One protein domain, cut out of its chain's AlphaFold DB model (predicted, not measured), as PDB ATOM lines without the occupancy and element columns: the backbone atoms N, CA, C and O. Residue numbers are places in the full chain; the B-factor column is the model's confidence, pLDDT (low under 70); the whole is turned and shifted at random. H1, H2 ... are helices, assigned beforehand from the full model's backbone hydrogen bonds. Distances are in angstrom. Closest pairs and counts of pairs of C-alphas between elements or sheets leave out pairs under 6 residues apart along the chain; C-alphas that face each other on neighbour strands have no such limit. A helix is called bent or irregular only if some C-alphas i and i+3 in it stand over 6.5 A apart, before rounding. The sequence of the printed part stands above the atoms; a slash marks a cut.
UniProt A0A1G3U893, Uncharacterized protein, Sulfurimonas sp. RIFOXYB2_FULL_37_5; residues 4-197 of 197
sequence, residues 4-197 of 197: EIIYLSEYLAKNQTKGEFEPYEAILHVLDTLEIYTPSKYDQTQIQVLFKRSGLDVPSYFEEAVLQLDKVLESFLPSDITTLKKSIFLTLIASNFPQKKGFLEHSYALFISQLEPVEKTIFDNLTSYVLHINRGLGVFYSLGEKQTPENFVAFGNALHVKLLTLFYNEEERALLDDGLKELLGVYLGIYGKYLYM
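What this domain is: This is residues 4 to 197 of the 197 residues of an uncharacterized protein of Sulfurimonas sp. RIFOXYB2_FULL_37_5 (UniProt A0A1G3U893). The long helix H8 runs through the middle of a bundle of five helices, with H2, H5, H9 and H10 packed round it. At the end where H8 finishes, H1 and H4 pack on it and H3 packs on H1 from farther out; toward the end where H8 begins, the short helices H6 and H7 form a small corner, and the longest axis runs from H3 to H6. The bundle, H2, H5, H8, H9 and H10, is up and down, each helix running against the one before it in the chain. The printed part has 194 residues with ten named helices, H1 to H10 in chain order, and no named strand; its class is all helix. It is compact and rounded, with a radius of gyration of the C-alphas of 17.1 A and spans of 51 by 36 by 35 A.

How they stand to each other: H1, residues 4 to 13, touches H2, residues 22 to 33, at a steep tilt of 66 degrees; their closest C-alphas, those of Ala 13 and Glu 25, are 4.4 A apart. H1 touches H3, residues 44 to 53, opposite ways at a shallow tilt of 13 degrees, closest at the C-alphas of Tyr 11 and Gln 44, 5.5 A. H1 also touches H4, residues 62 to 76, opposite ways at a shallow tilt of 32 degrees, only just short of steep; the closest C-alphas are those of Leu 8 and Leu 69, 6.0 A apart. H3 is apart from H2 and from H4. The hub is H8, residues 117 to 143, which touches six helices. With residues 139 to 142 alone it touches H1, closest at the C-alphas of Ile 5 and Val 139, 6.7 A. With residues 132 to 140 alone it touches H2, where the C-alphas of Ile 27 and Gly 136 are closest, 5.5 A apart. H4 touches H8 with residues 70 to 76 alone, closest at the C-alphas of Leu 73 and Gly 138, 6.4 A. H5, residues 79 to 96, only just touches H8, with 3 pairs of C-alphas within 8 A, the closest being Phe 89 and Val 130 at 7.6 A. H5 and H6, residues 98 to 106, touch only at the corner, and only just, with 3 pairs of C-alphas within 8 A; the closest are Ala 94 and Lys 101, 5.3 A apart. H6 touches H7, residues 108 to 113, at the C-alphas of Phe 103 and Phe 111, 4.7 A. H8 and H9, residues 149 to 167, form a hairpin at a shallow tilt of 29 degrees, closest at the C-alphas of Asn 125 and Phe 167, 5.8 A. H9 and H10, residues 170 to 196, form another at 32 degrees, closest at the C-alphas of Leu 164 and Arg 173, 6.5 A. Every O i to N i+4 pair is within hydrogen-bond range in H1, H2, H3, H4, H5, H7, H8 and H9, against 3 of 5 in H6 and 20 of 23 in H10.

Where its parts are: H1 begins at C-alpha 4, (23.060, -41.342, 19.342). From first to last C-alpha, H4 measures 20.9 A, H5 26.2 A, H8 38.9 A, H9 26.7 A and H10 35.2 A. H8 begins at C-alpha 117, (45.954, -23.141, 42.432). H6 and H10 are irregular: C-alphas 99 and 102 are 7.5 A apart, and C-alphas 175 and 178 are 7.6 A apart. H10 has a kink of 57 degrees near residue 177 and ends at C-alpha 196, (42.072, -45.537, 7.003).

The domain as a whole: The two C-alphas farthest apart, those of Arg 53 and Gln 99, are 51.8 A from each other. The printed part has no cut and ends at residue 197, the chain's last. No link is long; those from H1 to H2, H2 to H3 and H3 to H4 are short, and the other six are tight. The mean pLDDT of the printed part is 92.9, and six residues are under 70: residue 16, residues 18 to 19 and residues 144 to 146.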
ATOM      1  N   GLU A   4      22.951 -41.714  17.928       95.12
ATOM      2  CA  GLU A   4      23.060 -41.342  19.342       95.12
ATOM      3  C   GLU A   4      24.201 -40.349  19.609       95.12
ATOM      4  O   GLU A   4      23.987 -39.341  20.272       95.12
ATOM      5  N   ILE A   5      25.383 -40.569  19.016       96.06
ATOM      6  CA  ILE A   5      26.540 -39.667  19.160       96.06
ATOM      7  C   ILE A   5      26.212 -38.283  18.591       96.06
ATOM      8  O   ILE A   5      26.549 -37.271  19.203       96.06
ATOM      9  N   ILE A   6      25.521 -38.231  17.450       94.94
ATOM     10  CA  ILE A   6      25.115 -36.968  16.821       94.94
ATOM     11  C   ILE A   6      24.075 -36.243  17.663       94.94
ATOM     12  O   ILE A   6      24.244 -35.059  17.930       94.94
ATOM     13  N   TYR A   7      23.049 -36.940  18.146       95.94
ATOM     14  CA  TYR A   7      22.034 -36.315  18.990       95.94
ATOM     15  C   TYR A   7      22.621 -35.792  20.300       95.94
ATOM     16  O   TYR A   7      22.277 -34.685  20.701       95.94
ATOM     17  N   LEU A   8      23.542 -36.526  20.932       96.88
ATOM     18  CA  LEU A   8      24.233 -36.062  22.139       96.88
ATOM     19  C   LEU A   8      25.120 -34.850  21.840       96.88
ATOM     20  O   LEU A   8      25.081 -33.872  22.582       96.88
ATOM     21  N   SER A   9      25.862 -34.872  20.731       96.25
ATOM     22  CA  SER A   9      26.721 -33.750  20.323       96.25
ATOM     23  C   SER A   9      25.906 -32.489  20.029       96.25
ATOM     24  O   SER A   9      26.242 -31.414  20.515       96.25
ATOM     25  N   GLU A  10      24.803 -32.619  19.286       95.88
ATOM     26  CA  GLU A  10      23.877 -31.514  19.023       95.88
ATOM     27  C   GLU A  10      23.186 -31.014  20.293       95.88
ATOM     28  O   GLU A  10      23.014 -29.808  20.457       95.88
ATOM     29  N   TYR A  11      22.793 -31.915  21.195       95.31
ATOM     30  CA  TYR A  11      22.170 -31.546  22.463       95.31
ATOM     31  C   TYR A  11      23.124 -30.724  23.335       95.31
ATOM     32  O   TYR A  11      22.733 -29.678  23.858       95.31
ATOM     33  N   LEU A  12      24.377 -31.174  23.455       95.44
ATOM     34  CA  LEU A  12      25.422 -30.504  24.229       95.44
ATOM     35  C   LEU A  12      25.773 -29.141  23.630       95.44
ATOM     36  O   LEU A  12      25.790 -28.157  24.359       95.44
ATOM     37  N   ALA A  13      25.958 -29.059  22.309       94.62
ATOM     38  CA  ALA A  13      26.309 -27.822  21.608       94.62
ATOM     39  C   ALA A  13      25.217 -26.741  21.634       94.62
ATOM     40  O   ALA A  13      25.497 -25.582  21.346       94.62
ATOM     41  N   LYS A  14      23.968 -27.107  21.940       91.31
ATOM     42  CA  LYS A  14      22.819 -26.185  21.970       91.31
ATOM     43  C   LYS A  14      22.340 -25.872  23.382       91.31
ATOM     44  O   LYS A  14      21.235 -25.353  23.556       91.31
ATOM     45  N   ASN A  15      23.140 -26.213  24.392       79.00
ATOM     46  CA  ASN A  15      22.858 -25.802  25.759       79.00
ATOM     47  C   ASN A  15      23.068 -24.288  25.903       79.00
ATOM     48  O   ASN A  15      23.952 -23.717  25.279       79.00
ATOM     49  N   GLN A  16      22.234 -23.629  26.705       69.56
ATOM     50  CA  GLN A  16      22.320 -22.185  26.950       69.56
ATOM     51  C   GLN A  16      23.201 -21.832  28.163       69.56
ATOM     52  O   GLN A  16      23.338 -20.657  28.509       69.56
ATOM     53  N   THR A  17      23.795 -22.827  28.824       70.88
ATOM     54  CA  THR A  17      24.644 -22.629  30.007       70.88
ATOM     55  C   THR A  17      26.047 -22.197  29.589       70.88
ATOM     56  O   THR A  17      26.855 -23.011  29.154       70.88
ATOM     57  N   LYS A  18      26.330 -20.895  29.703       68.50
ATOM     58  CA  LYS A  18      27.611 -20.278  29.324       68.50
ATOM     59  C   LYS A  18      28.819 -20.997  29.945       68.50
ATOM     60  O   LYS A  18      28.859 -21.179  31.158       68.50
ATOM     61  N   GLY A  19      29.830 -21.287  29.130       68.25
ATOM     62  CA  GLY A  19      31.116 -21.881  29.504       68.25
ATOM     63  C   GLY A  19      31.209 -23.395  29.296       68.25
ATOM     64  O   GLY A  19      32.316 -23.930  29.259       68.25
ATOM     65  N   GLU A  20      30.079 -24.091  29.163       79.69
ATOM     66  CA  GLU A  20      30.040 -25.554  29.101       79.69
ATOM     67  C   GLU A  20      29.806 -26.091  27.683       79.69
ATOM     68  O   GLU A  20      30.353 -27.132  27.312       79.69
ATOM     69  N   PHE A  21      29.021 -25.387  26.861       89.69
ATOM     70  CA  PHE A  21      28.615 -25.866  25.535       89.69
ATOM     71  C   PHE A  21      29.584 -25.474  24.418       89.69
ATOM     72  O   PHE A  21      29.635 -26.154  23.392       89.69
ATOM     73  N   GLU A  22      30.364 -24.409  24.606       94.38
ATOM     74  CA  GLU A  22      31.241 -23.813  23.597       94.38
ATOM     75  C   GLU A  22      32.235 -24.817  22.980       94.38
ATOM     76  O   GLU A  22      32.435 -24.777  21.763       94.38
ATOM     77  N   PRO A  23      32.828 -25.776  23.726       95.62
ATOM     78  CA  PRO A  23      33.672 -26.801  23.113       95.62
ATOM     79  C   PRO A  23      32.905 -27.719  22.148       95.62
ATOM     80  O   PRO A  23      33.447 -28.146  21.127       95.62
ATOM     81  N   TYR A  24      31.644 -28.030  22.452       96.69
ATOM     82  CA  TYR A  24      30.786 -28.872  21.614       96.69
ATOM     83  C   TYR A  24      30.265 -28.107  20.402       96.69
ATOM     84  O   TYR A  24      30.232 -28.650  19.296       96.69
ATOM     85  N   GLU A  25      29.929 -26.831  20.585       95.62
ATOM     86  CA  GLU A  25      29.640 -25.916  19.485       95.62
ATOM     87  C   GLU A  25      30.842 -25.810  18.540       95.62
ATOM     88  O   GLU A  25      30.673 -25.939  17.330       95.62
ATOM     89  N   ALA A  26      32.065 -25.674  19.066       97.19
ATOM     90  CA  ALA A  26      33.280 -25.634  18.257       97.19
ATOM     91  C   ALA A  26      33.460 -26.903  17.408       97.19
ATOM     92  O   ALA A  26      33.797 -26.799  16.228       97.19
ATOM     93  N   ILE A  27      33.192 -28.089  17.970       97.81
ATOM     94  CA  ILE A  27      33.225 -29.358  17.222       97.81
ATOM     95  C   ILE A  27      32.246 -29.309  16.044       97.81
ATOM     96  O   ILE A  27      32.647 -29.553  14.905       97.81
ATOM     97  N   LEU A  28      30.980 -28.970  16.296       96.94
ATOM     98  CA  LEU A  28      29.950 -28.938  15.255       96.94
ATOM     99  C   LEU A  28      30.196 -27.843  14.214       96.94
ATOM    100  O   LEU A  28      30.016 -28.083  13.025       96.94
ATOM    101  N   HIS A  29      30.663 -26.672  14.641       97.19
ATOM    102  CA  HIS A  29      31.003 -25.567  13.754       97.19
ATOM    103  C   HIS A  29      32.122 -25.953  12.782       97.19
ATOM    104  O   HIS A  29      32.064 -25.612  11.602       97.19
ATOM    105  N   VAL A  30      33.170 -26.636  13.252       97.81
ATOM    106  CA  VAL A  30      34.270 -27.067  12.371       97.81
ATOM    107  C   VAL A  30      33.798 -28.147  11.398       97.81
ATOM    108  O   VAL A  30      34.172 -28.099  10.227       97.81
ATOM    109  N   LEU A  31      32.948 -29.077  11.845       96.00
ATOM    110  CA  LEU A  31      32.325 -30.064  10.955       96.00
ATOM    111  C   LEU A  31      31.491 -29.403   9.849       96.00
ATOM    112  O   LEU A  31      31.580 -29.829   8.699       96.00
ATOM    113  N   ASP A  32      30.729 -28.362  10.185       96.44
ATOM    114  CA  ASP A  32      29.901 -27.611   9.233       96.44
ATOM    115  C   ASP A  32      30.751 -26.811   8.243       96.44
ATOM    116  O   ASP A  32      30.548 -26.883   7.035       96.44
ATOM    117  N   THR A  33      31.777 -26.113   8.746       96.50
ATOM    118  CA  THR A  33      32.689 -25.288   7.930       96.50
ATOM    119  C   THR A  33      33.418 -26.112   6.866       96.50
ATOM    120  O   THR A  33      33.739 -25.601   5.798       96.50
ATOM    121  N   LEU A  34      33.704 -27.378   7.167       95.19
ATOM    122  CA  LEU A  34      34.366 -28.310   6.255       95.19
ATOM    123  C   LEU A  34      33.374 -29.159   5.444       95.19
ATOM    124  O   LEU A  34      33.795 -30.111   4.792       95.19
ATOM    125  N   GLU A  35      32.075 -28.852   5.510       93.44
ATOM    126  CA  GLU A  35      30.997 -29.568   4.813       93.44
ATOM    127  C   GLU A  35      30.954 -31.077   5.130       93.44
ATOM    128  O   GLU A  35      30.436 -31.891   4.363       93.44
ATOM    129  N   ILE A  36      31.487 -31.475   6.291       92.62
ATOM    130  CA  ILE A  36      31.508 -32.870   6.752       92.62
ATOM    131  C   ILE A  36      30.140 -33.247   7.321       92.62
ATOM    132  O   ILE A  36      29.650 -34.361   7.119       92.62
ATOM    133  N   TYR A  37      29.537 -32.331   8.074       93.56
ATOM    134  CA  TYR A  37      28.234 -32.516   8.691       93.56
ATOM    135  C   TYR A  37      27.589 -31.161   8.973       93.56
ATOM    136  O   TYR A  37      28.209 -30.311   9.603       93.56
ATOM    137  N   THR A  38      26.330 -31.005   8.565       94.06
ATOM    138  CA  THR A  38      25.538 -29.797   8.819       94.06
ATOM    139  C   THR A  38      24.685 -29.973  10.079       94.06
ATOM    140  O   THR A  38      23.775 -30.814  10.075       94.06
ATOM    141  N   PRO A  39      24.922 -29.186  11.147       94.00
ATOM    142  CA  PRO A  39      24.112 -29.208  12.358       94.00
ATOM    143  C   PRO A  39      22.642 -28.917  12.062       94.00
ATOM    144  O   PRO A  39      22.303 -28.063  11.237       94.00
ATOM    145  N   SER A  40      21.734 -29.610  12.749       95.38
ATOM    146  CA  SER A  40      20.309 -29.366  12.543       95.38
ATOM    147  C   SER A  40      19.897 -27.994  13.088       95.38
ATOM    148  O   SER A  40      20.530 -27.435  13.983       95.38
ATOM    149  N   LYS A  41      18.759 -27.475  12.623       94.00
ATOM    150  CA  LYS A  41      18.140 -26.265  13.197       94.00
ATOM    151  C   LYS A  41      17.366 -26.534  14.491       94.00
ATOM    152  O   LYS A  41      16.730 -25.622  15.008       94.00
ATOM    153  N   TYR A  42      17.359 -27.778  14.971       94.31
ATOM    154  CA  TYR A  42      16.531 -28.170  16.102       94.31
ATOM    155  C   TYR A  42      17.052 -27.604  17.414       94.31
ATOM    156  O   TYR A  42      18.252 -27.655  17.657       94.31
ATOM    157  N   ASP A  43      16.162 -27.120  18.273       91.88
ATOM    158  CA  ASP A  43      16.511 -26.790  19.655       91.88
ATOM    159  C   ASP A  43      16.678 -28.059  20.519       91.88
ATOM    160  O   ASP A  43      16.419 -29.185  20.077       91.88
ATOM    161  N   GLN A  44      17.111 -27.895  21.774       91.19
ATOM    162  CA  GLN A  44      17.284 -29.025  22.692       91.19
ATOM    163  C   GLN A  44      15.995 -29.831  22.906       91.19
ATOM    164  O   GLN A  44      16.054 -31.058  22.947       91.19
ATOM    165  N   THR A  45      14.830 -29.183  22.988       92.19
ATOM    166  CA  THR A  45      13.542 -29.870  23.198       92.19
ATOM    167  C   THR A  45      13.212 -30.761  22.004       92.19
ATOM    168  O   THR A  45      12.806 -31.915  22.152       92.19
ATOM    169  N   GLN A  46      13.430 -30.250  20.796       95.12
ATOM    170  CA  GLN A  46      13.245 -30.991  19.555       95.12
ATOM    171  C   GLN A  46      14.236 -32.158  19.448       95.12
ATOM    172  O   GLN A  46      13.836 -33.254  19.053       95.12
ATOM    173  N   ILE A  47      15.490 -31.980  19.872       94.94
ATOM    174  CA  ILE A  47      16.481 -33.066  19.926       94.94
ATOM    175  C   ILE A  47      16.063 -34.152  20.929       94.94
ATOM    176  O   ILE A  47      16.107 -35.335  20.594       94.94
ATOM    177  N   GLN A  48      15.560 -33.791  22.114       94.31
ATOM    178  CA  GLN A  48      15.023 -34.758  23.084       94.31
ATOM    179  C   GLN A  48      13.870 -35.593  22.497       94.31
ATOM    180  O   GLN A  48      13.751 -36.786  22.781       94.31
ATOM    181  N   VAL A  49      13.031 -35.007  21.634       95.56
ATOM    182  CA  VAL A  49      11.997 -35.761  20.902       95.56
ATOM    183  C   VAL A  49      12.621 -36.783  19.943       95.56
ATOM    184  O   VAL A  49      12.092 -37.890  19.818       95.56
ATOM    185  N   LEU A  50      13.745 -36.461  19.290       94.94
ATOM    186  CA  LEU A  50      14.460 -37.397  18.410       94.94
ATOM    187  C   LEU A  50      15.053 -38.586  19.175       94.94
ATOM    188  O   LEU A  50      14.939 -39.716  18.688       94.94
ATOM    189  N   PHE A  51      15.608 -38.355  20.370       95.56
ATOM    190  CA  PHE A  51      16.046 -39.427  21.276       95.56
ATOM    191  C   PHE A  51      14.894 -40.392  21.577       95.56
ATOM    192  O   PHE A  51      14.985 -41.577  21.249       95.56
ATOM    193  N   LYS A  52      13.758 -39.871  22.073       94.75
ATOM    194  CA  LYS A  52      12.570 -40.683  22.408       94.75
ATOM    195  C   LYS A  52      12.062 -41.493  21.219       94.75
ATOM    196  O   LYS A  52      11.780 -42.679  21.349       94.75
ATOM    197  N   ARG A  53      11.961 -40.868  20.040       94.69
ATOM    198  CA  ARG A  53      11.518 -41.545  18.806       94.69
ATOM    199  C   ARG A  53      12.476 -42.637  18.346       94.69
ATOM    200  O   ARG A  53      12.043 -43.571  17.681       94.69
ATOM    201  N   SER A  54      13.753 -42.510  18.686       92.88
ATOM    202  CA  SER A  54      14.788 -43.490  18.358       92.88
ATOM    203  C   SER A  54      14.948 -44.572  19.430       92.88
ATOM    204  O   SER A  54      15.824 -45.419  19.284       92.88
ATOM    205  N   GLY A  55      14.122 -44.557  20.486       93.69
ATOM    206  CA  GLY A  55      14.216 -45.496  21.608       93.69
ATOM    207  C   GLY A  55      15.485 -45.324  22.447       93.69
ATOM    208  O   GLY A  55      15.931 -46.289  23.056       93.69
ATOM    209  N   LEU A  56      16.083 -44.130  22.428       94.12
ATOM    210  CA  LEU A  56      17.291 -43.793  23.179       94.12
ATOM    211  C   LEU A  56      16.931 -43.062  24.476       94.12
ATOM    212  O   LEU A  56      15.937 -42.328  24.524       94.12
ATOM    213  N   ASP A  57      17.776 -43.229  25.492       93.31
ATOM    214  CA  ASP A  57      17.649 -42.513  26.757       93.31
ATOM    215  C   ASP A  57      17.854 -41.009  26.538       93.31
ATOM    216  O   ASP A  57      18.728 -40.575  25.788       93.31
ATOM    217  N   VAL A  58      16.998 -40.205  27.166       93.69
ATOM    218  CA  VAL A  58      17.047 -38.745  27.052       93.69
ATOM    219  C   VAL A  58      17.819 -38.204  28.249       93.69
ATOM    220  O   VAL A  58      17.377 -38.444  29.373       93.69
ATOM    221  N   PRO A  59      18.913 -37.455  28.053       93.00
ATOM    222  CA  PRO A  59      19.621 -36.849  29.169       93.00
ATOM    223  C   PRO A  59      18.771 -35.764  29.838       93.00
ATOM    224  O   PRO A  59      18.114 -34.959  29.170       93.00
ATOM    225  N   SER A  60      18.812 -35.724  31.167       88.50
ATOM    226  CA  SER A  60      18.039 -34.800  32.002       88.50
ATOM    227  C   SER A  60      18.756 -33.465  32.216       88.50
ATOM    228  O   SER A  60      18.105 -32.443  32.423       88.50
ATOM    229  N   TYR A  61      20.089 -33.464  32.167       88.94
ATOM    230  CA  TYR A  61      20.946 -32.287  32.349       88.94
ATOM    231  C   TYR A  61      22.263 -32.434  31.570       88.94
ATOM    232  O   TYR A  61      22.509 -33.462  30.932       88.94
ATOM    233  N   PHE A  62      23.083 -31.381  31.561       90.81
ATOM    234  CA  PHE A  62      24.276 -31.296  30.718       90.81
ATOM    235  C   PHE A  62      25.301 -32.382  31.054       90.81
ATOM    236  O   PHE A  62      25.695 -33.150  30.183       90.81
ATOM    237  N   GLU A  63      25.671 -32.512  32.322       92.81
ATOM    238  CA  GLU A  63      26.679 -33.463  32.785       92.81
ATOM    239  C   GLU A  63      26.242 -34.914  32.549       92.81
ATOM    240  O   GLU A  63      27.069 -35.764  32.224       92.81
ATOM    241  N   GLU A  64      24.938 -35.203  32.623       94.44
ATOM    242  CA  GLU A  64      24.404 -36.507  32.227       94.44
ATOM    243  C   GLU A  64      24.623 -36.764  30.732       94.44
ATOM    244  O   GLU A  64      25.117 -37.829  30.359       94.44
ATOM    245  N   ALA A  65      24.323 -35.786  29.870       95.12
ATOM    246  CA  ALA A  65      24.569 -35.899  28.433       95.12
ATOM    247  C   ALA A  65      26.062 -36.090  28.117       95.12
ATOM    248  O   ALA A  65      26.405 -36.870  27.227       95.12
ATOM    249  N   VAL A  66      26.954 -35.431  28.865       95.69
ATOM    250  CA  VAL A  66      28.407 -35.610  28.741       95.69
ATOM    251  C   VAL A  66      28.813 -37.050  29.064       95.69
ATOM    252  O   VAL A  66      29.505 -37.684  28.267       95.69
ATOM    253  N   LEU A  67      28.346 -37.592  30.193       96.25
ATOM    254  CA  LEU A  67      28.636 -38.971  30.602       96.25
ATOM    255  C   LEU A  67      28.084 -39.994  29.604       96.25
ATOM    256  O   LEU A  67      28.755 -40.980  29.286       96.25
ATOM    257  N   GLN A  68      26.873 -39.762  29.094       96.88
ATOM    258  CA  GLN A  68      26.280 -40.599  28.054       96.88
ATOM    259  C   GLN A  68      27.121 -40.554  26.770       96.88
ATOM    260  O   GLN A  68      27.429 -41.610  26.216       96.88
ATOM    261  N   LEU A  69      27.565 -39.371  26.329       97.19
ATOM    262  CA  LEU A  69      28.406 -39.231  25.135       97.19
ATOM    263  C   LEU A  69      29.726 -39.982  25.290       97.19
ATOM    264  O   LEU A  69      30.091 -40.753  24.401       97.19
ATOM    265  N   ASP A  70      30.418 -39.795  26.413       96.44
ATOM    266  CA  ASP A  70      31.690 -40.467  26.678       96.44
ATOM    267  C   ASP A  70      31.520 -41.989  26.662       96.44
ATOM    268  O   ASP A  70      32.273 -42.686  25.984       96.44
ATOM    269  N   LYS A  71      30.474 -42.508  27.315       96.06
ATOM    270  CA  LYS A  71      30.163 -43.945  27.332       96.06
ATOM    271  C   LYS A  71      29.898 -44.492  25.930       96.06
ATOM    272  O   LYS A  71      30.408 -45.556  25.563       96.06
ATOM    273  N   VAL A  72      29.095 -43.789  25.135       96.06
ATOM    274  CA  VAL A  72      28.751 -44.227  23.777       96.06
ATOM    275  C   VAL A  72      29.989 -44.186  22.882       96.06
ATOM    276  O   VAL A  72      30.220 -45.145  22.145       96.06
ATOM    277  N   LEU A  73      30.827 -43.148  22.987       95.69
ATOM    278  CA  LEU A  73      32.105 -43.056  22.275       95.69
ATOM    279  C   LEU A  73      33.071 -44.174  22.682       95.69
ATOM    280  O   LEU A  73      33.641 -44.820  21.804       95.69
ATOM    281  N   GLU A  74      33.237 -44.444  23.977       94.56
ATOM    282  CA  GLU A  74      34.098 -45.528  24.471       94.56
ATOM    283  C   GLU A  74      33.647 -46.903  23.968       94.56
ATOM    284  O   GLU A  74      34.488 -47.712  23.588       94.56
ATOM    285  N   SER A  75      32.335 -47.158  23.919       93.94
ATOM    286  CA  SER A  75      31.782 -48.416  23.393       93.94
ATOM    287  C   SER A  75      31.894 -48.553  21.872       93.94
ATOM    288  O   SER A  75      31.810 -49.656  21.333       93.94
ATOM    289  N   PHE A  76      31.995 -47.427  21.166       93.50
ATOM    290  CA  PHE A  76      31.961 -47.378  19.712       93.50
ATOM    291  C   PHE A  76      33.358 -47.396  19.093       93.50
ATOM    292  O   PHE A  76      33.549 -48.000  18.037       93.50
ATOM    293  N   LEU A  77      34.323 -46.737  19.732       93.50
ATOM    294  CA  LEU A  77      35.705 -46.696  19.273       93.50
ATOM    295  C   LEU A  77      36.425 -48.022  19.582       93.50
ATOM    296  O   LEU A  77      36.150 -48.650  20.606       93.50
ATOM    297  N   PRO A  78      37.401 -48.438  18.752       94.25
ATOM    298  CA  PRO A  78      38.280 -49.554  19.077       94.25
ATOM    299  C   PRO A  78      38.939 -49.381  20.454       94.25
ATOM    300  O   PRO A  78      39.459 -48.309  20.775       94.25
ATOM    301  N   SER A  79      38.956 -50.452  21.253       93.31
ATOM    302  CA  SER A  79      39.467 -50.417  22.636       93.31
ATOM    303  C   SER A  79      40.928 -49.952  22.748       93.31
ATOM    304  O   SER A  79      41.309 -49.307  23.730       93.31
ATOM    305  N   ASP A  80      41.724 -50.186  21.703       93.38
ATOM    306  CA  ASP A  80      43.098 -49.702  21.583       93.38
ATOM    307  C   ASP A  80      43.176 -48.172  21.598       93.38
ATOM    308  O   ASP A  80      44.026 -47.613  22.286       93.38
ATOM    309  N   ILE A  81      42.265 -47.475  20.900       94.19
ATOM    310  CA  ILE A  81      42.212 -46.004  20.909       94.19
ATOM    311  C   ILE A  81      41.961 -45.528  22.340       94.19
ATOM    312  O   ILE A  81      42.642 -44.629  22.826       94.19
ATOM    313  N   THR A  82      41.014 -46.144  23.049       91.00
ATOM    314  CA  THR A  82      40.709 -45.798  24.448       91.00
ATOM    315  C   THR A  82      41.913 -46.002  25.366       91.00
ATOM    316  O   THR A  82      42.202 -45.142  26.198       91.00
ATOM    317  N   THR A  83      42.657 -47.091  25.183       92.75
ATOM    318  CA  THR A  83      43.870 -47.384  25.961       92.75
ATOM    319  C   THR A  83      44.988 -46.383  25.663       92.75
ATOM    320  O   THR A  83      45.570 -45.806  26.584       92.75
ATOM    321  N   LEU A  84      45.252 -46.114  24.382       94.56
ATOM    322  CA  LEU A  84      46.305 -45.196  23.948       94.56
ATOM    323  C   LEU A  84      46.037 -43.761  24.409       94.56
ATOM    324  O   LEU A  84      46.950 -43.116  24.917       94.56
ATOM    325  N   LYS A  85      44.789 -43.281  24.321       93.44
ATOM    326  CA  LYS A  85      44.402 -41.952  24.827       93.44
ATOM    327  C   LYS A  85      44.732 -41.780  26.304       93.44
ATOM    328  O   LYS A  85      45.334 -40.780  26.685       93.44
ATOM    329  N   LYS A  86      44.377 -42.774  27.126       91.00
ATOM    330  CA  LYS A  86      44.676 -42.771  28.566       91.00
ATOM    331  C   LYS A  86      46.186 -42.745  28.809       91.00
ATOM    332  O   LYS A  86      46.658 -41.933  29.598       91.00
ATOM    333  N   SER A  87      46.950 -43.570  28.089       92.81
ATOM    334  CA  SER A  87      48.414 -43.612  28.207       92.81
ATOM    335  C   SER A  87      49.083 -42.292  27.812       92.81
ATOM    336  O   SER A  87      49.988 -41.829  28.507       92.81
ATOM    337  N   ILE A  88      48.646 -41.673  26.712       94.44
ATOM    338  CA  ILE A  88      49.179 -40.388  26.240       94.44
ATOM    339  C   ILE A  88      48.869 -39.292  27.244       94.44
ATOM    340  O   ILE A  88      49.769 -38.548  27.620       94.44
ATOM    341  N   PHE A  89      47.626 -39.220  27.721       93.38
ATOM    342  CA  PHE A  89      47.241 -38.222  28.709       93.38
ATOM    343  C   PHE A  89      48.057 -38.361  30.000       93.38
ATOM    344  O   PHE A  89      48.629 -37.381  30.463       93.38
ATOM    345  N   LEU A  90      48.217 -39.574  30.541       91.50
ATOM    346  CA  LEU A  90      49.046 -39.787  31.736       91.50
ATOM    347  C   LEU A  90      50.513 -39.400  31.512       91.50
ATOM    348  O   LEU A  90      51.126 -38.792  32.388       91.50
ATOM    349  N   THR A  91      51.064 -39.707  30.336       92.06
ATOM    350  CA  THR A  91      52.434 -39.314  29.965       92.06
ATOM    351  C   THR A  91      52.570 -37.794  29.895       92.06
ATOM    352  O   THR A  91      53.527 -37.230  30.423       92.06
ATOM    353  N   LEU A  92      51.585 -37.122  29.296       92.50
ATOM    354  CA  LEU A  92      51.526 -35.670  29.199       92.50
ATOM    355  C   LEU A  92      51.487 -35.022  30.589       92.50
ATOM    356  O   LEU A  92      52.272 -34.113  30.852       92.50
ATOM    357  N   ILE A  93      50.632 -35.514  31.492       93.12
ATOM    358  CA  ILE A  93      50.558 -35.007  32.870       93.12
ATOM    359  C   ILE A  93      51.876 -35.252  33.611       93.12
ATOM    360  O   ILE A  93      52.412 -34.332  34.224       93.12
ATOM    361  N   ALA A  94      52.459 -36.448  33.513       91.06
ATOM    362  CA  ALA A  94      53.738 -36.747  34.158       91.06
ATOM    363  C   ALA A  94      54.887 -35.849  33.659       91.06
ATOM    364  O   ALA A  94      55.761 -35.488  34.446       91.06
ATOM    365  N   SER A  95      54.879 -35.483  32.373       89.81
ATOM    366  CA  SER A  95      55.882 -34.601  31.765       89.81
ATOM    367  C   SER A  95      55.722 -33.139  32.194       89.81
ATOM    368  O   SER A  95      56.711 -32.466  32.465       89.81
ATOM    369  N   ASN A  96      54.479 -32.650  32.294       89.12
ATOM    370  CA  ASN A  96      54.194 -31.258  32.662       89.12
ATOM    371  C   ASN A  96      54.250 -31.006  34.177       89.12
ATOM    372  O   ASN A  96      54.509 -29.885  34.601       89.12
ATOM    373  N   PHE A  97      54.066 -32.045  34.999       92.75
ATOM    374  CA  PHE A  97      54.107 -31.957  36.461       92.75
ATOM    375  C   PHE A  97      55.146 -32.928  37.054       92.75
ATOM    376  O   PHE A  97      54.798 -33.802  37.858       92.75
ATOM    377  N   PRO A  98      56.442 -32.803  36.699       91.94
ATOM    378  CA  PRO A  98      57.460 -33.799  37.040       91.94
ATOM    379  C   PRO A  98      57.645 -33.965  38.554       91.94
ATOM    380  O   PRO A  98      57.834 -35.079  39.038       91.94
ATOM    381  N   GLN A  99      57.497 -32.880  39.321       93.31
ATOM    382  CA  GLN A  99      57.589 -32.906  40.787       93.31
ATOM    383  C   GLN A  99      56.393 -33.598  41.457       93.31
ATOM    384  O   GLN A  99      56.462 -33.968  42.627       93.31
ATOM    385  N   LYS A 100      55.289 -33.790  40.727       92.50
ATOM    386  CA  LYS A 100      54.060 -34.426  41.217       92.50
ATOM    387  C   LYS A 100      53.879 -35.846  40.671       92.50
ATOM    388  O   LYS A 100      52.896 -36.510  41.002       92.50
ATOM    389  N   LYS A 101      54.836 -36.341  39.876       90.12
ATOM    390  CA  LYS A 101      54.784 -37.664  39.242       90.12
ATOM    391  C   LYS A 101      54.577 -38.795  40.254       90.12
ATOM    392  O   LYS A 101      53.738 -39.659  40.023       90.12
ATOM    393  N   GLY A 102      55.264 -38.750  41.397       90.75
ATOM    394  CA  GLY A 102      55.109 -39.762  42.451       90.75
ATOM    395  C   GLY A 102      53.687 -39.831  43.027       90.75
ATOM    396  O   GLY A 102      53.214 -40.909  43.379       90.75
ATOM    397  N   PHE A 103      52.961 -38.707  43.064       93.56
ATOM    398  CA  PHE A 103      51.554 -38.701  43.471       93.56
ATOM    399  C   PHE A 103      50.657 -39.330  42.406       93.56
ATOM    400  O   PHE A 103      49.768 -40.103  42.754       93.56
ATOM    401  N   LEU A 104      50.918 -39.044  41.123       90.94
ATOM    402  CA  LEU A 104      50.181 -39.617  39.993       90.94
ATOM    403  C   LEU A 104      50.355 -41.140  39.908       90.94
ATOM    404  O   LEU A 104      49.380 -41.847  39.663       90.94
ATOM    405  N   GLU A 105      51.569 -41.638  40.155       89.56
ATOM    406  CA  GLU A 105      51.880 -43.075  40.219       89.56
ATOM    407  C   GLU A 105      51.132 -43.781  41.362       89.56
ATOM    408  O   GLU A 105      50.801 -44.960  41.242       89.56
ATOM    409  N   HIS A 106      50.829 -43.068  42.453       92.31
ATOM    410  CA  HIS A 106      50.058 -43.612  43.568       92.31
ATOM    411  C   HIS A 106      48.544 -43.569  43.316       92.31
ATOM    412  O   HIS A 106      47.868 -44.589  43.429       92.31
ATOM    413  N   SER A 107      47.988 -42.395  42.996       92.44
ATOM    414  CA  SER A 107      46.608 -42.268  42.521       92.44
ATOM    415  C   SER A 107      46.339 -40.907  41.881       92.44
ATOM    416  O   SER A 107      46.872 -39.876  42.293       92.44
ATOM    417  N   TYR A 108      45.401 -40.886  40.936       90.12
ATOM    418  CA  TYR A 108      44.942 -39.646  40.313       90.12
ATOM    419  C   TYR A 108      44.339 -38.662  41.329       90.12
ATOM    420  O   TYR A 108      44.634 -37.473  41.290       90.12
ATOM    421  N   ALA A 109      43.551 -39.152  42.293       93.06
ATOM    422  CA  ALA A 109      42.958 -38.309  43.331       93.06
ATOM    423  C   ALA A 109      44.022 -37.628  44.209       93.06
ATOM    424  O   ALA A 109      43.905 -36.440  44.514       93.06
ATOM    425  N   LEU A 110      45.084 -38.360  44.572       93.25
ATOM    426  CA  LEU A 110      46.196 -37.792  45.331       93.25
ATOM    427  C   LEU A 110      46.924 -36.730  44.509       93.25
ATOM    428  O   LEU A 110      47.143 -35.642  45.026       93.25
ATOM    429  N   PHE A 111      47.227 -36.997  43.236       94.88
ATOM    430  CA  PHE A 111      47.828 -36.009  42.337       94.88
ATOM    431  C   PHE A 111      47.047 -34.687  42.321       94.88
ATOM    432  O   PHE A 111      47.630 -33.645  42.609       94.88
ATOM    433  N   ILE A 112      45.729 -34.734  42.098       94.06
ATOM    434  CA  ILE A 112      44.876 -33.533  42.073       94.06
ATOM    435  C   ILE A 112      44.929 -32.767  43.401       94.06
ATOM    436  O   ILE A 112      44.977 -31.541  43.401       94.06
ATOM    437  N   SER A 113      44.959 -33.472  44.537       95.06
ATOM    438  CA  SER A 113      45.025 -32.834  45.863       95.06
ATOM    439  C   SER A 113      46.334 -32.081  46.133       95.06
ATOM    440  O   SER A 113      46.380 -31.264  47.048       95.06
ATOM    441  N   GLN A 114      47.392 -32.376  45.370       96.44
ATOM    442  CA  GLN A 114      48.720 -31.781  45.535       96.44
ATOM    443  C   GLN A 114      48.996 -30.635  44.556       96.44
ATOM    444  O   GLN A 114      50.090 -30.068  44.608       96.44
ATOM    445  N   LEU A 115      48.053 -30.314  43.663       95.56
ATOM    446  CA  LEU A 115      48.187 -29.200  42.730       95.56
ATOM    447  C   LEU A 115      47.955 -27.873  43.451       95.56
ATOM    448  O   LEU A 115      46.927 -27.664  44.101       95.56
ATOM    449  N   GLU A 116      48.900 -26.955  43.297       95.31
ATOM    450  CA  GLU A 116      48.713 -25.559  43.677       95.31
ATOM    451  C   GLU A 116      47.642 -24.896  42.793       95.31
ATOM    452  O   GLU A 116      47.371 -25.377  41.694       95.31
ATOM    453  N   PRO A 117      47.027 -23.771  43.207       94.00
ATOM    454  CA  PRO A 117      45.954 -23.141  42.432       94.00
ATOM    455  C   PRO A 117      46.310 -22.852  40.966       94.00
ATOM    456  O   PRO A 117      45.489 -23.079  40.085       94.00
ATOM    457  N   VAL A 118      47.539 -22.399  40.693       91.81
ATOM    458  CA  VAL A 118      48.008 -22.138  39.321       91.81
ATOM    459  C   VAL A 118      48.218 -23.445  38.553       91.81
ATOM    460  O   VAL A 118      47.755 -23.571  37.422       91.81
ATOM    461  N   GLU A 119      48.854 -24.441  39.179       92.81
ATOM    462  CA  GLU A 119      49.034 -25.778  38.596       92.81
ATOM    463  C   GLU A 119      47.684 -26.426  38.268       92.81
ATOM    464  O   GLU A 119      47.541 -27.064  37.228       92.81
ATOM    465  N   LYS A 120      46.683 -26.221  39.131       94.12
ATOM    466  CA  LYS A 120      45.322 -26.707  38.940       94.12
ATOM    467  C   LYS A 120      44.658 -26.062  37.729       94.12
ATOM    468  O   LYS A 120      44.103 -26.785  36.916       94.12
ATOM    469  N   THR A 121      44.768 -24.747  37.557       92.38
ATOM    470  CA  THR A 121      44.242 -24.074  36.357       92.38
ATOM    471  C   THR A 121      44.899 -24.602  35.081       92.38
ATOM    472  O   THR A 121      44.205 -24.924  34.118       92.38
ATOM    473  N   ILE A 122      46.228 -24.760  35.076       91.44
ATOM    474  CA  ILE A 122      46.966 -25.332  33.935       91.44
ATOM    475  C   ILE A 122      46.469 -26.751  33.644       91.44
ATOM    476  O   ILE A 122      46.195 -27.104  32.495       91.44
ATOM    477  N   PHE A 123      46.338 -27.559  34.693       94.19
ATOM    478  CA  PHE A 123      45.855 -28.925  34.611       94.19
ATOM    479  C   PHE A 123      44.422 -29.005  34.065       94.19
ATOM    480  O   PHE A 123      44.160 -29.807  33.165       94.19
ATOM    481  N   ASP A 124      43.509 -28.172  34.563       94.12
ATOM    482  CA  ASP A 124      42.100 -28.148  34.164       94.12
ATOM    483  C   ASP A 124      41.953 -27.714  32.695       94.12
ATOM    484  O   ASP A 124      41.225 -28.357  31.931       94.12
ATOM    485  N   ASN A 125      42.713 -26.704  32.254       93.88
ATOM    486  CA  ASN A 125      42.733 -26.257  30.856       93.88
ATOM    487  C   ASN A 125      43.303 -27.335  29.926       93.88
ATOM    488  O   ASN A 125      42.706 -27.645  28.893       93.88
ATOM    489  N   LEU A 126      44.419 -27.964  30.309       94.50
ATOM    490  CA  LEU A 126      45.038 -29.041  29.533       94.50
ATOM    491  C   LEU A 126      44.127 -30.265  29.425       94.50
ATOM    492  O   LEU A 126      43.972 -30.841  28.347       94.50
ATOM    493  N   THR A 127      43.492 -30.640  30.533       95.00
ATOM    494  CA  THR A 127      42.512 -31.728  30.577       95.00
ATOM    495  C   THR A 127      41.333 -31.413  29.672       95.00
ATOM    496  O   THR A 127      40.952 -32.250  28.856       95.00
ATOM    497  N   SER A 128      40.801 -30.192  29.750       94.88
ATOM    498  CA  SER A 128      39.692 -29.739  28.909       94.88
ATOM    499  C   SER A 128      40.063 -29.763  27.429       94.88
ATOM    500  O   SER A 128      39.308 -30.309  26.625       94.88
ATOM    501  N   TYR A 129      41.243 -29.269  27.059       96.25
ATOM    502  CA  TYR A 129      41.736 -29.327  25.685       96.25
ATOM    503  C   TYR A 129      41.824 -30.771  25.171       96.25
ATOM    504  O   TYR A 129      41.226 -31.107  24.145       96.25
ATOM    505  N   VAL A 130      42.512 -31.655  25.903       96.50
ATOM    506  CA  VAL A 130      42.700 -33.057  25.494       96.50
ATOM    507  C   VAL A 130      41.367 -33.790  25.390       96.50
ATOM    508  O   VAL A 130      41.140 -34.538  24.433       96.50
ATOM    509  N   LEU A 131      40.478 -33.576  26.355       96.12
ATOM    510  CA  LEU A 131      39.158 -34.188  26.394       96.12
ATOM    511  C   LEU A 131      38.335 -33.805  25.161       96.12
ATOM    512  O   LEU A 131      37.804 -34.682  24.479       96.12
ATOM    513  N   HIS A 132      38.272 -32.514  24.832       97.50
ATOM    514  CA  HIS A 132      37.452 -32.029  23.724       97.50
ATOM    515  C   HIS A 132      38.061 -32.316  22.351       97.50
ATOM    516  O   HIS A 132      37.309 -32.623  21.428       97.50
ATOM    517  N   ILE A 133      39.394 -32.357  22.218       97.69
ATOM    518  CA  ILE A 133      40.039 -32.913  21.019       97.69
ATOM    519  C   ILE A 133      39.604 -34.365  20.814       97.69
ATOM    520  O   ILE A 133      39.121 -34.721  19.742       97.69
ATOM    521  N   ASN A 134      39.708 -35.210  21.841       97.62
ATOM    522  CA  ASN A 134      39.371 -36.628  21.709       97.62
ATOM    523  C   ASN A 134      37.878 -36.878  21.466       97.62
ATOM    524  O   ASN A 134      37.529 -37.783  20.700       97.62
ATOM    525  N   ARG A 135      36.998 -36.074  22.076       97.50
ATOM    526  CA  ARG A 135      35.559 -36.079  21.778       97.50
ATOM    527  C   ARG A 135      35.305 -35.663  20.337       97.50
ATOM    528  O   ARG A 135      34.632 -36.401  19.630       97.50
ATOM    529  N   GLY A 136      35.901 -34.567  19.869       97.56
ATOM    530  CA  GLY A 136      35.773 -34.104  18.486       97.56
ATOM    531  C   GLY A 136      36.228 -35.148  17.467       97.56
ATOM    532  O   GLY A 136      35.484 -35.466  16.543       97.56
ATOM    533  N   LEU A 137      37.399 -35.757  17.675       96.94
ATOM    534  CA  LEU A 137      37.895 -36.848  16.825       96.94
ATOM    535  C   LEU A 137      36.989 -38.088  16.890       96.94
ATOM    536  O   LEU A 137      36.769 -38.745  15.877       96.94
ATOM    537  N   GLY A 138      36.422 -38.399  18.060       96.31
ATOM    538  CA  GLY A 138      35.439 -39.474  18.224       96.31
ATOM    539  C   GLY A 138      34.119 -39.208  17.498       96.31
ATOM    540  O   GLY A 138      33.577 -40.108  16.854       96.31
ATOM    541  N   VAL A 139      33.624 -37.969  17.546       96.62
ATOM    542  CA  VAL A 139      32.435 -37.534  16.802       96.62
ATOM    543  C   VAL A 139      32.701 -37.619  15.303       96.62
ATOM    544  O   VAL A 139      31.910 -38.252  14.604       96.62
ATOM    545  N   PHE A 140      33.836 -37.099  14.823       95.81
ATOM    546  CA  PHE A 140      34.251 -37.241  13.424       95.81
ATOM    547  C   PHE A 140      34.276 -38.716  13.005       95.81
ATOM    548  O   PHE A 140      33.667 -39.090  12.004       95.81
ATOM    549  N   TYR A 141      34.905 -39.578  13.811       94.00
ATOM    550  CA  TYR A 141      34.961 -41.019  13.557       94.00
ATOM    551  C   TYR A 141      33.555 -41.626  13.417       94.00
ATOM    552  O   TYR A 141      33.309 -42.479  12.564       94.00
ATOM    553  N   SER A 142      32.595 -41.167  14.228       93.31
ATOM    554  CA  SER A 142      31.216 -41.669  14.221       93.31
ATOM    555  C   SER A 142      30.394 -41.298  12.998       93.31
ATOM    556  O   SER A 142      29.399 -41.983  12.721       93.31
ATOM    557  N   LEU A 143      30.794 -40.257  12.265       89.94
ATOM    558  CA  LEU A 143      30.077 -39.799  11.080       89.94
ATOM    559  C   LEU A 143      30.158 -40.818   9.945       89.94
ATOM    560  O   LEU A 143      29.168 -40.976   9.239       89.94
ATOM    561  N   GLY A 144      31.240 -41.605   9.891       69.12
ATOM    562  CA  GLY A 144      31.359 -42.858   9.146       69.12
ATOM    563  C   GLY A 144      30.740 -42.851   7.748       69.12
ATOM    564  O   GLY A 144      29.604 -43.293   7.611       69.12
ATOM    565  N   GLU A 145      31.514 -42.386   6.762       59.84
ATOM    566  CA  GLU A 145      31.475 -42.665   5.312       59.84
ATOM    567  C   GLU A 145      32.548 -41.780   4.641       59.84
ATOM    568  O   GLU A 145      32.573 -40.586   4.908       59.84
ATOM    569  N   LYS A 146      33.439 -42.354   3.811       59.28
ATOM    570  CA  LYS A 146      34.328 -41.701   2.808       59.28
ATOM    571  C   LYS A 146      34.963 -40.327   3.131       59.28
ATOM    572  O   LYS A 146      35.311 -39.599   2.205       59.28
ATOM    573  N   GLN A 147      35.161 -39.960   4.393       78.50
ATOM    574  CA  GLN A 147      35.893 -38.739   4.722       78.50
ATOM    575  C   GLN A 147      37.357 -38.954   4.400       78.50
ATOM    576  O   GLN A 147      37.939 -39.924   4.875       78.50
ATOM    577  N   THR A 148      37.954 -38.096   3.587       90.19
ATOM    578  CA  THR A 148      39.337 -38.302   3.167       90.19
ATOM    579  C   THR A 148      40.306 -38.019   4.323       90.19
ATOM    580  O   THR A 148      39.956 -37.269   5.245       90.19
ATOM    581  N   PRO A 149      41.523 -38.592   4.306       92.88
ATOM    582  CA  PRO A 149      42.558 -38.248   5.280       92.88
ATOM    583  C   PRO A 149      42.805 -36.735   5.380       92.88
ATOM    584  O   PRO A 149      43.053 -36.220   6.468       92.88
ATOM    585  N   GLU A 150      42.673 -36.003   4.271       93.88
ATOM    586  CA  GLU A 150      42.809 -34.546   4.226       93.88
ATOM    587  C   GLU A 150      41.712 -33.853   5.038       93.88
ATOM    588  O   GLU A 150      42.029 -32.985   5.849       93.88
ATOM    589  N   ASN A 151      40.447 -34.268   4.895       94.31
ATOM    590  CA  ASN A 151      39.345 -33.735   5.704       94.31
ATOM    591  C   ASN A 151      39.547 -34.023   7.193       94.31
ATOM    592  O   ASN A 151      39.261 -33.171   8.032       94.31
ATOM    593  N   PHE A 152      40.067 -35.201   7.531       95.81
ATOM    594  CA  PHE A 152      40.349 -35.570   8.915       95.81
ATOM    595  C   PHE A 152      41.450 -34.705   9.540       95.81
ATOM    596  O   PHE A 152      41.286 -34.177  10.643       95.81
ATOM    597  N   VAL A 153      42.550 -34.492   8.814       96.88
ATOM    598  CA  VAL A 153      43.640 -33.611   9.255       96.88
ATOM    599  C   VAL A 153      43.175 -32.153   9.319       96.88
ATOM    600  O   VAL A 153      43.471 -31.459  10.294       96.88
ATOM    601  N   ALA A 154      42.413 -31.684   8.326       97.38
ATOM    602  CA  ALA A 154      41.844 -30.337   8.306       97.38
ATOM    603  C   ALA A 154      40.906 -30.101   9.495       97.38
ATOM    604  O   ALA A 154      41.038 -29.087  10.183       97.38
ATOM    605  N   PHE A 155      40.030 -31.065   9.792       97.94
ATOM    606  CA  PHE A 155      39.146 -31.034  10.954       97.94
ATOM    607  C   PHE A 155      39.939 -30.930  12.258       97.94
ATOM    608  O   PHE A 155      39.693 -30.019  13.048       97.94
ATOM    609  N   GLY A 156      40.927 -31.806  12.469       97.81
ATOM    610  CA  GLY A 156      41.752 -31.776  13.677       97.81
ATOM    611  C   GLY A 156      42.475 -30.443  13.862       97.81
ATOM    612  O   GLY A 156      42.474 -29.883  14.957       97.81
ATOM    613  N   ASN A 157      43.043 -29.897  12.784       98.31
ATOM    614  CA  ASN A 157      43.747 -28.616  12.811       98.31
ATOM    615  C   ASN A 157      42.819 -27.437  13.117       98.31
ATOM    616  O   ASN A 157      43.161 -26.592  13.942       98.31
ATOM    617  N   ALA A 158      41.652 -27.381  12.477       98.19
ATOM    618  CA  ALA A 158      40.684 -26.315  12.703       98.19
ATOM    619  C   ALA A 158      40.074 -26.389  14.112       98.19
ATOM    620  O   ALA A 158      39.930 -25.359  14.776       98.19
ATOM    621  N   LEU A 159      39.780 -27.598  14.605       98.50
ATOM    622  CA  LEU A 159      39.304 -27.803  15.971       98.50
ATOM    623  C   LEU A 159      40.354 -27.379  17.001       98.50
ATOM    624  O   LEU A 159      40.020 -26.692  17.961       98.50
ATOM    625  N   HIS A 160      41.620 -27.726  16.783       97.88
ATOM    626  CA  HIS A 160      42.722 -27.304  17.644       97.88
ATOM    627  C   HIS A 160      42.797 -25.780  17.800       97.88
ATOM    628  O   HIS A 160      42.812 -25.297  18.928       97.88
ATOM    629  N   VAL A 161      42.728 -25.017  16.703       97.00
ATOM    630  CA  VAL A 161      42.741 -23.542  16.763       97.00
ATOM    631  C   VAL A 161      41.552 -22.997  17.565       97.00
ATOM    632  O   VAL A 161      41.709 -22.087  18.387       97.00
ATOM    633  N   LYS A 162      40.355 -23.568  17.366       97.25
ATOM    634  CA  LYS A 162      39.147 -23.178  18.111       97.25
ATOM    635  C   LYS A 162      39.293 -23.456  19.608       97.25
ATOM    636  O   LYS A 162      39.027 -22.564  20.408       97.25
ATOM    637  N   LEU A 163      39.751 -24.651  19.985       96.88
ATOM    638  CA  LEU A 163      39.913 -25.034  21.391       96.88
ATOM    639  C   LEU A 163      41.044 -24.263  22.078       96.88
ATOM    640  O   LEU A 163      40.897 -23.902  23.242       96.88
ATOM    641  N   LEU A 164      42.133 -23.947  21.369       95.94
ATOM    642  CA  LEU A 164      43.182 -23.079  21.905       95.94
ATOM    643  C   LEU A 164      42.645 -21.695  22.254       95.94
ATOM    644  O   LEU A 164      42.908 -21.182  23.335       95.94
ATOM    645  N   THR A 165      41.867 -21.107  21.348       95.00
ATOM    646  CA  THR A 165      41.251 -19.791  21.567       95.00
ATOM    647  C   THR A 165      40.258 -19.816  22.729       95.00
ATOM    648  O   THR A 165      40.105 -18.812  23.420       95.00
ATOM    649  N   LEU A 166      39.592 -20.954  22.941       94.50
ATOM    650  CA  LEU A 166      38.588 -21.123  23.985       94.50
ATOM    651  C   LEU A 166      39.199 -21.306  25.382       94.50
ATOM    652  O   LEU A 166      38.698 -20.720  26.336       94.50
ATOM    653  N   PHE A 167      40.250 -22.122  25.509       94.06
ATOM    654  CA  PHE A 167      40.796 -22.514  26.816       94.06
ATOM    655  C   PHE A 167      42.002 -21.697  27.271       94.06
ATOM    656  O   PHE A 167      42.307 -21.697  28.460       94.06
ATOM    657  N   TYR A 168      42.685 -21.016  26.353       94.12
ATOM    658  CA  TYR A 168      43.932 -20.322  26.648       94.12
ATOM    659  C   TYR A 168      43.876 -18.869  26.198       94.12
ATOM    660  O   TYR A 168      43.319 -18.536  25.145       94.12
ATOM    661  N   ASN A 169      44.495 -17.994  26.984       93.19
ATOM    662  CA  ASN A 169      44.708 -16.605  26.598       93.19
ATOM    663  C   ASN A 169      45.802 -16.484  25.514       93.19
ATOM    664  O   ASN A 169      46.411 -17.466  25.102       93.19
ATOM    665  N   GLU A 170      46.032 -15.277  25.002       92.62
ATOM    666  CA  GLU A 170      46.973 -15.059  23.895       92.62
ATOM    667  C   GLU A 170      48.424 -15.437  24.223       92.62
ATOM    668  O   GLU A 170      49.088 -16.063  23.396       92.62
ATOM    669  N   GLU A 171      48.888 -15.123  25.431       91.62
ATOM    670  CA  GLU A 171      50.247 -15.426  25.887       91.62
ATOM    671  C   GLU A 171      50.441 -16.936  26.069       91.62
ATOM    672  O   GLU A 171      51.422 -17.507  25.595       91.62
ATOM    673  N   GLU A 172      49.467 -17.605  26.690       91.12
ATOM    674  CA  GLU A 172      49.461 -19.061  26.860       91.12
ATOM    675  C   GLU A 172      49.458 -19.782  25.511       91.12
ATOM    676  O   GLU A 172      50.211 -20.738  25.325       91.12
ATOM    677  N   ARG A 173      48.662 -19.308  24.542       92.62
ATOM    678  CA  ARG A 173      48.647 -19.879  23.187       92.62
ATOM    679  C   ARG A 173      50.016 -19.781  22.530       92.62
ATOM    680  O   ARG A 173      50.491 -20.782  22.016       92.62
ATOM    681  N   ALA A 174      50.665 -18.619  22.589       90.69
ATOM    682  CA  ALA A 174      51.981 -18.431  21.978       90.69
ATOM    683  C   ALA A 174      53.053 -19.378  22.546       90.69
ATOM    684  O   ALA A 174      53.994 -19.729  21.842       90.69
ATOM    685  N   LEU A 175      52.913 -19.798  23.807       89.31
ATOM    686  CA  LEU A 175      53.846 -20.713  24.467       89.31
ATOM    687  C   LEU A 175      53.509 -22.195  24.252       89.31
ATOM    688  O   LEU A 175      54.409 -23.032  24.279       89.31
ATOM    689  N   LEU A 176      52.226 -22.531  24.093       90.44
ATOM    690  CA  LEU A 176      51.742 -23.916  24.102       90.44
ATOM    691  C   LEU A 176      51.376 -24.465  22.718       90.44
ATOM    692  O   LEU A 176      51.249 -25.684  22.594       90.44
ATOM    693  N   ASP A 177      51.191 -23.607  21.710       90.25
ATOM    694  CA  ASP A 177      50.680 -23.988  20.384       90.25
ATOM    695  C   ASP A 177      51.468 -25.156  19.782       90.25
ATOM    696  O   ASP A 177      50.892 -26.216  19.536       90.25
ATOM    697  N   ASP A 178      52.794 -25.023  19.674       91.00
ATOM    698  CA  ASP A 178      53.671 -26.046  19.091       91.00
ATOM    699  C   ASP A 178      53.543 -27.400  19.811       91.00
ATOM    700  O   ASP A 178      53.323 -28.437  19.182       91.00
ATOM    701  N   GLY A 179      53.593 -27.405  21.147       93.06
ATOM    702  CA  GLY A 179      53.485 -28.638  21.933       93.06
ATOM    703  C   GLY A 179      52.105 -29.295  21.826       93.06
ATOM    704  O   GLY A 179      51.985 -30.519  21.699       93.06
ATOM    705  N   LEU A 180      51.034 -28.498  21.830       94.81
ATOM    706  CA  LEU A 180      49.666 -29.000  21.674       94.81
ATOM    707  C   LEU A 180      49.364 -29.425  20.231       94.81
ATOM    708  O   LEU A 180      48.507 -30.294  20.019       94.81
ATOM    709  N   LYS A 181      50.084 -28.870  19.252       96.00
ATOM    710  CA  LYS A 181      50.051 -29.271  17.845       96.00
ATOM    711  C   LYS A 181      50.726 -30.617  17.622       96.00
ATOM    712  O   LYS A 181      50.163 -31.471  16.934       96.00
ATOM    713  N   GLU A 182      51.882 -30.847  18.237       95.56
ATOM    714  CA  GLU A 182      52.535 -32.160  18.236       95.56
ATOM    715  C   GLU A 182      51.635 -33.219  18.880       95.56
ATOM    716  O   GLU A 182      51.406 -34.287  18.303       95.56
ATOM    717  N   LEU A 183      51.037 -32.893  20.031       95.94
ATOM    718  CA  LEU A 183      50.077 -33.762  20.710       95.94
ATOM    719  C   LEU A 183      48.864 -34.092  19.823       95.94
ATOM    720  O   LEU A 183      48.436 -35.247  19.766       95.94
ATOM    721  N   LEU A 184      48.319 -33.102  19.106       97.62
ATOM    722  CA  LEU A 184      47.271 -33.331  18.108       97.62
ATOM    723  C   LEU A 184      47.742 -34.323  17.038       97.62
ATOM    724  O   LEU A 184      46.994 -35.238  16.705       97.62
ATOM    725  N   GLY A 185      48.965 -34.172  16.523       97.31
ATOM    726  CA  GLY A 185      49.550 -35.086  15.540       97.31
ATOM    727  C   GLY A 185      49.554 -36.543  16.013       97.31
ATOM    728  O   GLY A 185      49.185 -37.439  15.253       97.31
ATOM    729  N   VAL A 186      49.872 -36.781  17.290       96.94
ATOM    730  CA  VAL A 186      49.798 -38.119  17.902       96.94
ATOM    731  C   VAL A 186      48.362 -38.652  17.900       96.94
ATOM    732  O   VAL A 186      48.126 -39.787  17.478       96.94
ATOM    733  N   TYR A 187      47.383 -37.846  18.324       97.19
ATOM    734  CA  TYR A 187      45.976 -38.265  18.312       97.19
ATOM    735  C   TYR A 187      45.454 -38.517  16.893       97.19
ATOM    736  O   TYR A 187      44.782 -39.526  16.667       97.19
ATOM    737  N   LEU A 188      45.802 -37.668  15.925       96.62
ATOM    738  CA  LEU A 188      45.473 -37.877  14.514       96.62
ATOM    739  C   LEU A 188      46.072 -39.187  13.995       96.62
ATOM    740  O   LEU A 188      45.371 -39.951  13.340       96.62
ATOM    741  N   GLY A 189      47.323 -39.504  14.334       95.38
ATOM    742  CA  GLY A 189      47.946 -40.776  13.959       95.38
ATOM    743  C   GLY A 189      47.186 -41.991  14.501       95.38
ATOM    744  O   GLY A 189      46.944 -42.951  13.768       95.38
ATOM    745  N   ILE A 190      46.747 -41.936  15.763       94.62
ATOM    746  CA  ILE A 190      45.981 -43.024  16.388       94.62
ATOM    747  C   ILE A 190      44.632 -43.199  15.709       94.62
ATOM    748  O   ILE A 190      44.325 -44.291  15.249       94.62
ATOM    749  N   TYR A 191      43.820 -42.147  15.645       94.50
ATOM    750  CA  TYR A 191      42.481 -42.236  15.061       94.50
ATOM    751  C   TYR A 191      42.548 -42.550  13.559       94.50
ATOM    752  O   TYR A 191      41.793 -43.391  13.076       94.50
ATOM    753  N   GLY A 192      43.499 -41.945  12.841       93.38
ATOM    754  CA  GLY A 192      43.731 -42.162  11.416       93.38
ATOM    755  C   GLY A 192      44.082 -43.610  11.082       93.38
ATOM    756  O   GLY A 192      43.546 -44.147  10.117       93.38
ATOM    757  N   LYS A 193      44.889 -44.281  11.919       92.75
ATOM    758  CA  LYS A 193      45.187 -45.715  11.772       92.75
ATOM    759  C   LYS A 193      43.915 -46.562  11.694       92.75
ATOM    760  O   LYS A 193      43.857 -47.458  10.871       92.75
ATOM    761  N   TYR A 194      42.910 -46.299  12.530       90.94
ATOM    762  CA  TYR A 194      41.673 -47.099  12.549       90.94
ATOM    763  C   TYR A 194      40.613 -46.612  11.551       90.94
ATOM    764  O   TYR A 194      39.688 -47.354  11.238       90.94
ATOM    765  N   LEU A 195      40.720 -45.371  11.068       89.50
ATOM    766  CA  LEU A 195      39.828 -44.836  10.036       89.50
ATOM    767  C   LEU A 195      40.224 -45.263   8.618       89.50
ATOM    768  O   LEU A 195      39.345 -45.380   7.765       89.50
ATOM    769  N   TYR A 196      41.523 -45.454   8.362       88.12
ATOM    770  CA  TYR A 196      42.072 -45.537   7.003       88.12
ATOM    771  C   TYR A 196      42.939 -46.764   6.707       88.12
ATOM    772  O   TYR A 196      43.383 -46.905   5.567       88.12
ATOM    773  N   MET A 197      43.190 -47.636   7.687       75.94
ATOM    774  CA  MET A 197      43.889 -48.915   7.494       75.94
ATOM    775  C   MET A 197      42.963 -50.086   7.798       75.94
ATOM    776  O   MET A 197      43.090 -51.103   7.083       75.94
TER     777      MET A 197